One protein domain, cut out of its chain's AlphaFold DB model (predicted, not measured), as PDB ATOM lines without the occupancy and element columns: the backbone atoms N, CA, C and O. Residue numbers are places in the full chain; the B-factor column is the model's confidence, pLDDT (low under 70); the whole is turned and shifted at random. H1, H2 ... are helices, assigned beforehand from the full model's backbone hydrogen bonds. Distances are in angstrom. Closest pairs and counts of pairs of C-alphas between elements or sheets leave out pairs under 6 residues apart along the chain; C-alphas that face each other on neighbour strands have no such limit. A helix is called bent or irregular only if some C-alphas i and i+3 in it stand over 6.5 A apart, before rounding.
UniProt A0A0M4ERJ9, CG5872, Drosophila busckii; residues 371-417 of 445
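Overview. This is residues 371 to 417 of the 445 residues of the protein "CG5872" of Drosophila busckii (UniProt A0A0M4ERJ9). Two helices, H2 and H3, run side by side in opposite directions, and the short H1 lies over one side of this pair, near both, in a loose triangle. Beyond the end of H3 the chain turns into H4, and from there residues 411 to 417, of which 411 and 412 belong to H4, stick out as a free tail that adds to the length. The printed part has 47 residues with four named helices, in the order H1, H2, H3, H4, and no named strand; the class is all helix. It is only just loose, close to compact, with a radius of gyration of the C-alphas of 11.8 A, and its C-alphas span 41 by 17 by 17 A.

Arrangement. H1, residues 371 to 374, is close to but not clearly touching H2, residues 379 to 391; their closest C-alphas, those of Lys 371 and Glu 382, are 6.5 A apart. H1 is also close to but not clearly touching H3, residues 394 to 402, where the closest C-alphas, those of Phe 374 and Arg 398, are 7.3 A apart. H2 and H3 are close but not clearly touching, with the closest C-alphas, those of Cys 381 and Leu 401, 7.1 A apart. Their lines stand at a shallow tilt of 20 degrees, opposite ways. H4, residues 405 to 412, is close to but not clearly touching H3, with the closest C-alphas, those of Leu 401 and Ile 407, 7.7 A apart. H3 and H4 run the same way at a steep tilt of 60 degrees. H4 is apart from H1 and from H2. In H3 every O i to N i+4 pair is within hydrogen-bond range, against 7 of 9 in H2 and 3 of 4 in H4; H1 is too short for such a pair, and its one O i to N i+3 pair is not within range.

Along the chain. H1 begins at C-alpha 371, at (40.699, 5.590, 28.498), and is 5.6 A long from first to last C-alpha. H2, the longest helix by residues, measures 18.9 A and ends at C-alpha 391, at (51.952, -3.122, 35.414). It is irregular: C-alphas 387 and 390 are 9.1 A apart. H3 measures 12.2 A. H4 measures 10.9 A and ends at C-alpha 412, at (47.781, 17.844, 12.555).

Size, cuts and confidence. The two C-alphas farthest apart are those of Lys 391 and Pro 417, at 41.4 A. The printed part has no cut, and its three links, H1 to H2, H2 to H3 and H3 to H4, are tight. The mean pLDDT of the printed part is 75.8; residues 405 to 416 are under 70, and H4 has a mean of 58.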
ATOM      1  N   LYS A 371      40.976   4.740  29.654       77.38
ATOM      2  CA  LYS A 371      40.699   5.590  28.498       77.38
ATOM      3  C   LYS A 371      40.306   7.014  28.893       77.38
ATOM      4  O   LYS A 371      40.911   7.953  28.392       77.38
ATOM      5  N   GLU A 372      39.349   7.165  29.806       76.75
ATOM      6  CA  GLU A 372      38.869   8.474  30.275       76.75
ATOM      7  C   GLU A 372      39.920   9.197  31.120       76.75
ATOM      8  O   GLU A 372      40.093  10.405  31.006       76.75
ATOM      9  N   ARG A 373      40.687   8.458  31.930       78.44
ATOM     10  CA  ARG A 373      41.720   9.040  32.805       78.44
ATOM     11  C   ARG A 373      42.887   9.671  32.052       78.44
ATOM     12  O   ARG A 373      43.496  10.612  32.553       78.44
ATOM     13  N   PHE A 374      43.237   9.116  30.895       77.50
ATOM     14  CA  PHE A 374      44.383   9.561  30.101       77.50
ATOM     15  C   PHE A 374      43.995  10.099  28.722       77.50
ATOM     16  O   PHE A 374      44.884  10.323  27.906       77.50
ATOM     17  N   ASN A 375      42.696  10.293  28.470       79.88
ATOM     18  CA  ASN A 375      42.137  10.786  27.211       79.88
ATOM     19  C   ASN A 375      42.769  10.102  25.980       79.88
ATOM     20  O   ASN A 375      43.368  10.734  25.112       79.88
ATOM     21  N   ILE A 376      42.729   8.765  25.971       81.75
ATOM     22  CA  ILE A 376      43.445   7.957  24.977       81.75
ATOM     23  C   ILE A 376      42.659   7.926  23.662       81.75
ATOM     24  O   ILE A 376      41.702   7.167  23.524       81.75
ATOM     25  N   ASP A 377      43.123   8.689  22.675       77.56
ATOM     26  CA  ASP A 377      42.513   8.748  21.337       77.56
ATOM     27  C   ASP A 377      42.948   7.612  20.400       77.56
ATOM     28  O   ASP A 377      42.257   7.276  19.437       77.56
ATOM     29  N   CYS A 378      44.108   7.007  20.666       83.94
ATOM     30  CA  CYS A 378      44.678   5.958  19.829       83.94
ATOM     31  C   CYS A 378      44.240   4.563  20.300       83.94
ATOM     32  O   CYS A 378      44.680   4.093  21.351       83.94
ATOM     33  N   GLU A 379      43.481   3.840  19.469       82.56
ATOM     34  CA  GLU A 379      43.004   2.480  19.777       82.56
ATOM     35  C   GLU A 379      44.131   1.480  20.076       82.56
ATOM     36  O   GLU A 379      43.979   0.573  20.896       82.56
ATOM     37  N   GLN A 380      45.280   1.621  19.408       82.00
ATOM     38  CA  GLN A 380      46.437   0.751  19.635       82.00
ATOM     39  C   GLN A 380      47.071   1.024  21.002       82.00
ATOM     40  O   GLN A 380      47.499   0.095  21.689       82.00
ATOM     41  N   CYS A 381      47.086   2.291  21.428       85.06
ATOM     42  CA  CYS A 381      47.564   2.658  22.755       85.06
ATOM     43  C   CYS A 381      46.593   2.203  23.836       85.06
ATOM     44  O   CYS A 381      47.034   1.657  24.843       85.06
ATOM     45  N   GLU A 382      45.290   2.340  23.599       86.62
ATOM     46  CA  GLU A 382      44.251   1.846  24.497       86.62
ATOM     47  C   GLU A 382      44.380   0.328  24.703       86.62
ATOM     48  O   GLU A 382      44.462  -0.138  25.838       86.62
ATOM     49  N   LYS A 383      44.503  -0.450  23.619       85.94
ATOM     50  CA  LYS A 383      44.702  -1.910  23.685       85.94
ATOM     51  C   LYS A 383      45.986  -2.281  24.424       85.94
ATOM     52  O   LYS A 383      45.962  -3.184  25.258       85.94
ATOM     53  N   TYR A 384      47.094  -1.590  24.154       84.75
ATOM     54  CA  TYR A 384      48.366  -1.837  24.836       84.75
ATOM     55  C   TYR A 384      48.281  -1.543  26.338       84.75
ATOM     56  O   TYR A 384      48.710  -2.358  27.153       84.75
ATOM     57  N   ILE A 385      47.698  -0.406  26.715       85.88
ATOM     58  CA  ILE A 385      47.569   0.014  28.112       85.88
ATOM     59  C   ILE A 385      46.600  -0.909  28.861       85.88
ATOM     60  O   ILE A 385      46.923  -1.359  29.958       85.88
ATOM     61  N   ASN A 386      45.477  -1.288  28.246       84.75
ATOM     62  CA  ASN A 386      44.530  -2.248  28.818       84.75
ATOM     63  C   ASN A 386      45.149  -3.647  28.977       84.75
ATOM     64  O   ASN A 386      44.932  -4.300  29.996       84.75
ATOM     65  N   LEU A 387      45.968  -4.095  28.016       85.38
ATOM     66  CA  LEU A 387      46.688  -5.372  28.092       85.38
ATOM     67  C   LEU A 387      47.764  -5.368  29.189       85.38
ATOM     68  O   LEU A 387      47.986  -6.375  29.863       85.38
ATOM     69  N   MET A 388      48.449  -4.240  29.358       81.12
ATOM     70  CA  MET A 388      49.487  -4.073  30.374       81.12
ATOM     71  C   MET A 388      48.900  -3.831  31.772       81.12
ATOM     72  O   MET A 388      49.553  -4.162  32.769       81.12
ATOM     73  N   GLY A 389      47.664  -3.330  31.852       75.12
ATOM     74  CA  GLY A 389      46.887  -3.172  33.076       75.12
ATOM     75  C   GLY A 389      47.671  -2.469  34.186       75.12
ATOM     76  O   GLY A 389      48.343  -1.465  33.962       75.12
ATOM     77  N   SER A 390      47.651  -3.047  35.388       71.81
ATOM     78  CA  SER A 390      48.312  -2.520  36.595       71.81
ATOM     79  C   SER A 390      49.847  -2.571  36.589       71.81
ATOM     80  O   SER A 390      50.475  -2.218  37.586       71.81
ATOM     81  N   LYS A 391      50.483  -3.038  35.505       75.81
ATOM     82  CA  LYS A 391      51.952  -3.122  35.414       75.81
ATOM     83  C   LYS A 391      52.604  -1.826  34.941       75.81
ATOM     84  O   LYS A 391      53.824  -1.701  35.042       75.81
ATOM     85  N   LEU A 392      51.823  -0.896  34.400       80.31
ATOM     86  CA  LEU A 392      52.289   0.432  34.025       80.31
ATOM     87  C   LEU A 392      51.903   1.423  35.122       80.31
ATOM     88  O   LEU A 392      50.754   1.460  35.549       80.31
ATOM     89  N   SER A 393      52.873   2.214  35.578       84.56
ATOM     90  CA  SER A 393      52.583   3.398  36.383       84.56
ATOM     91  C   SER A 393      51.981   4.491  35.504       84.56
ATOM     92  O   SER A 393      52.300   4.575  34.313       84.56
ATOM     93  N   ASP A 394      51.179   5.364  36.108       84.38
ATOM     94  CA  ASP A 394      50.544   6.502  35.434       84.38
ATOM     95  C   ASP A 394      51.560   7.364  34.664       84.38
ATOM     96  O   ASP A 394      51.313   7.754  33.524       84.38
ATOM     97  N   ASP A 395      52.758   7.570  35.221       85.00
ATOM     98  CA  ASP A 395      53.841   8.314  34.560       85.00
ATOM     99  C   ASP A 395      54.314   7.646  33.266       85.00
ATOM    100  O   ASP A 395      54.610   8.308  32.270       85.00
ATOM    101  N   ARG A 396      54.365   6.311  33.254       85.81
ATOM    102  CA  ARG A 396      54.816   5.548  32.091       85.81
ATOM    103  C   ARG A 396      53.742   5.480  31.014       85.81
ATOM    104  O   ARG A 396      54.080   5.467  29.833       85.81
ATOM    105  N   ILE A 397      52.471   5.485  31.418       85.81
ATOM    106  CA  ILE A 397      51.327   5.636  30.514       85.81
ATOM    107  C   ILE A 397      51.391   7.008  29.839       85.81
ATOM    108  O   ILE A 397      51.382   7.076  28.613       85.81
ATOM    109  N   ARG A 398      51.571   8.089  30.610       84.94
ATOM    110  CA  ARG A 398      51.726   9.451  30.069       84.94
ATOM    111  C   ARG A 398      52.901   9.562  29.103       84.94
ATOM    112  O   ARG A 398      52.743  10.106  28.015       84.94
ATOM    113  N   GLN A 399      54.058   8.995  29.447       85.38
ATOM    114  CA  GLN A 399      55.230   9.020  28.571       85.38
ATOM    115  C   GLN A 399      54.994   8.252  27.259       85.38
ATOM    116  O   GLN A 399      55.352   8.733  26.183       85.38
ATOM    117  N   PHE A 400      54.350   7.085  27.327       83.81
ATOM    118  CA  PHE A 400      54.006   6.300  26.144       83.81
ATOM    119  C   PHE A 400      53.004   7.028  25.239       83.81
ATOM    120  O   PHE A 400      53.216   7.093  24.029       83.81
ATOM    121  N   LEU A 401      51.968   7.635  25.822       85.06
ATOM    122  CA  LEU A 401      50.986   8.430  25.086       85.06
ATOM    123  C   LEU A 401      51.618   9.684  24.470       85.06
ATOM    124  O   LEU A 401      51.381   9.958  23.302       85.06
ATOM    125  N   SER A 402      52.518  10.375  25.177       81.88
ATOM    126  CA  SER A 402      53.254  11.523  24.614       81.88
ATOM    127  C   SER A 402      54.158  11.150  23.432       81.88
ATOM    128  O   SER A 402      54.444  11.976  22.574       81.88
ATOM    129  N   SER A 403      54.592   9.888  23.367       81.00
ATOM    130  CA  SER A 403      55.403   9.351  22.267       81.00
ATOM    131  C   SER A 403      54.548   8.714  21.163       81.00
ATOM    132  O   SER A 403      55.088   8.146  20.208       81.00
ATOM    133  N   CYS A 404      53.218   8.746  21.292       81.44
ATOM    134  CA  CYS A 404      52.310   8.150  20.327       81.44
ATOM    135  C   CYS A 404      52.273   8.982  19.045       81.44
ATOM    136  O   CYS A 404      51.806  10.118  19.031       81.44
ATOM    137  N   LYS A 405      52.690   8.375  17.934       69.88
ATOM    138  CA  LYS A 405      52.652   9.018  16.613       69.88
ATOM    139  C   LYS A 405      51.225   9.344  16.144       69.88
ATOM    140  O   LYS A 405      51.038  10.340  15.463       69.88
ATOM    141  N   HIS A 406      50.235   8.559  16.567       66.00
ATOM    142  CA  HIS A 406      48.834   8.707  16.148       66.00
ATOM    143  C   HIS A 406      48.087   9.849  16.857       66.00
ATOM    144  O   HIS A 406      47.055  10.290  16.367       66.00
ATOM    145  N   ILE A 407      48.586  10.336  18.005       60.25
ATOM    146  CA  ILE A 407      48.028  11.534  18.661       60.25
ATOM    147  C   ILE A 407      48.390  12.788  17.850       60.25
ATOM    148  O   ILE A 407      47.575  13.696  17.709       60.25
ATOM    149  N   ASN A 408      49.578  12.799  17.238       54.16
ATOM    150  CA  ASN A 408      50.024  13.919  16.413       54.16
ATOM    151  C   ASN A 408      49.319  13.984  15.052       54.16
ATOM    152  O   ASN A 408      49.155  15.078  14.537       54.16
ATOM    153  N   GLU A 409      48.867  12.867  14.475       53.94
ATOM    154  CA  GLU A 409      48.128  12.907  13.200       53.94
ATOM    155  C   GLU A 409      46.765  13.592  13.344       53.94
ATOM    156  O   GLU A 409      46.460  14.477  12.555       53.94
ATOM    157  N   ARG A 410      45.994  13.297  14.400       54.28
ATOM    158  CA  ARG A 410      44.690  13.950  14.622       54.28
ATOM    159  C   ARG A 410      44.827  15.420  15.057       54.28
ATOM    160  O   ARG A 410      43.971  16.234  14.728       54.28
ATOM    161  N   ALA A 411      45.912  15.783  15.749       55.56
ATOM    162  CA  ALA A 411      46.232  17.186  16.035       55.56
ATOM    163  C   ALA A 411      46.692  17.949  14.775       55.56
ATOM    164  O   ALA A 411      46.347  19.113  14.602       55.56
ATOM    165  N   CYS A 412      47.411  17.288  13.861       52.06
ATOM    166  CA  CYS A 412      47.781  17.844  12.555       52.06
ATOM    167  C   CYS A 412      46.617  17.868  11.547       52.06
ATOM    168  O   CYS A 412      46.702  18.571  10.546       52.06
ATOM    169  N   GLU A 413      45.525  17.139  11.796       53.09
ATOM    170  CA  GLU A 413      44.301  17.190  10.983       53.09
ATOM    171  C   GLU A 413      43.457  18.451  11.213       53.09
ATOM    172  O   GLU A 413      42.473  18.663  10.496       53.09
ATOM    173  N   GLN A 414      43.866  19.347  12.120       57.78
ATOM    174  CA  GLN A 414      43.462  20.752  12.062       57.78
ATOM    175  C   GLN A 414      44.120  21.409  10.838       57.78
ATOM    176  O   GLN A 414      44.959  22.294  10.928       57.78
ATOM    177  N   ASN A 415      43.676  20.988   9.653       56.41
ATOM    178  CA  ASN A 415      43.996  21.549   8.343       56.41
ATOM    179  C   ASN A 415      43.373  22.941   8.148       56.41
ATOM    180  O   ASN A 415      43.140  23.363   7.017       56.41
ATOM    181  N   THR A 416      43.029  23.634   9.231       67.31
ATOM    182  CA  THR A 416      42.542  25.007   9.169       67.31
ATOM    183  C   THR A 416      43.752  25.903   9.375       67.31
ATOM    184  O   THR A 416      44.354  25.857  10.445       67.31
ATOM    185  N   PRO A 417      44.173  26.656   8.340       71.31
ATOM    186  CA  PRO A 417      45.252  27.622   8.478       71.31
ATOM    187  C   PRO A 417      45.009  28.554   9.665       71.31
ATOM    188  O   PRO A 417      43.857  28.865   9.976       71.31
TER     189      PRO A 417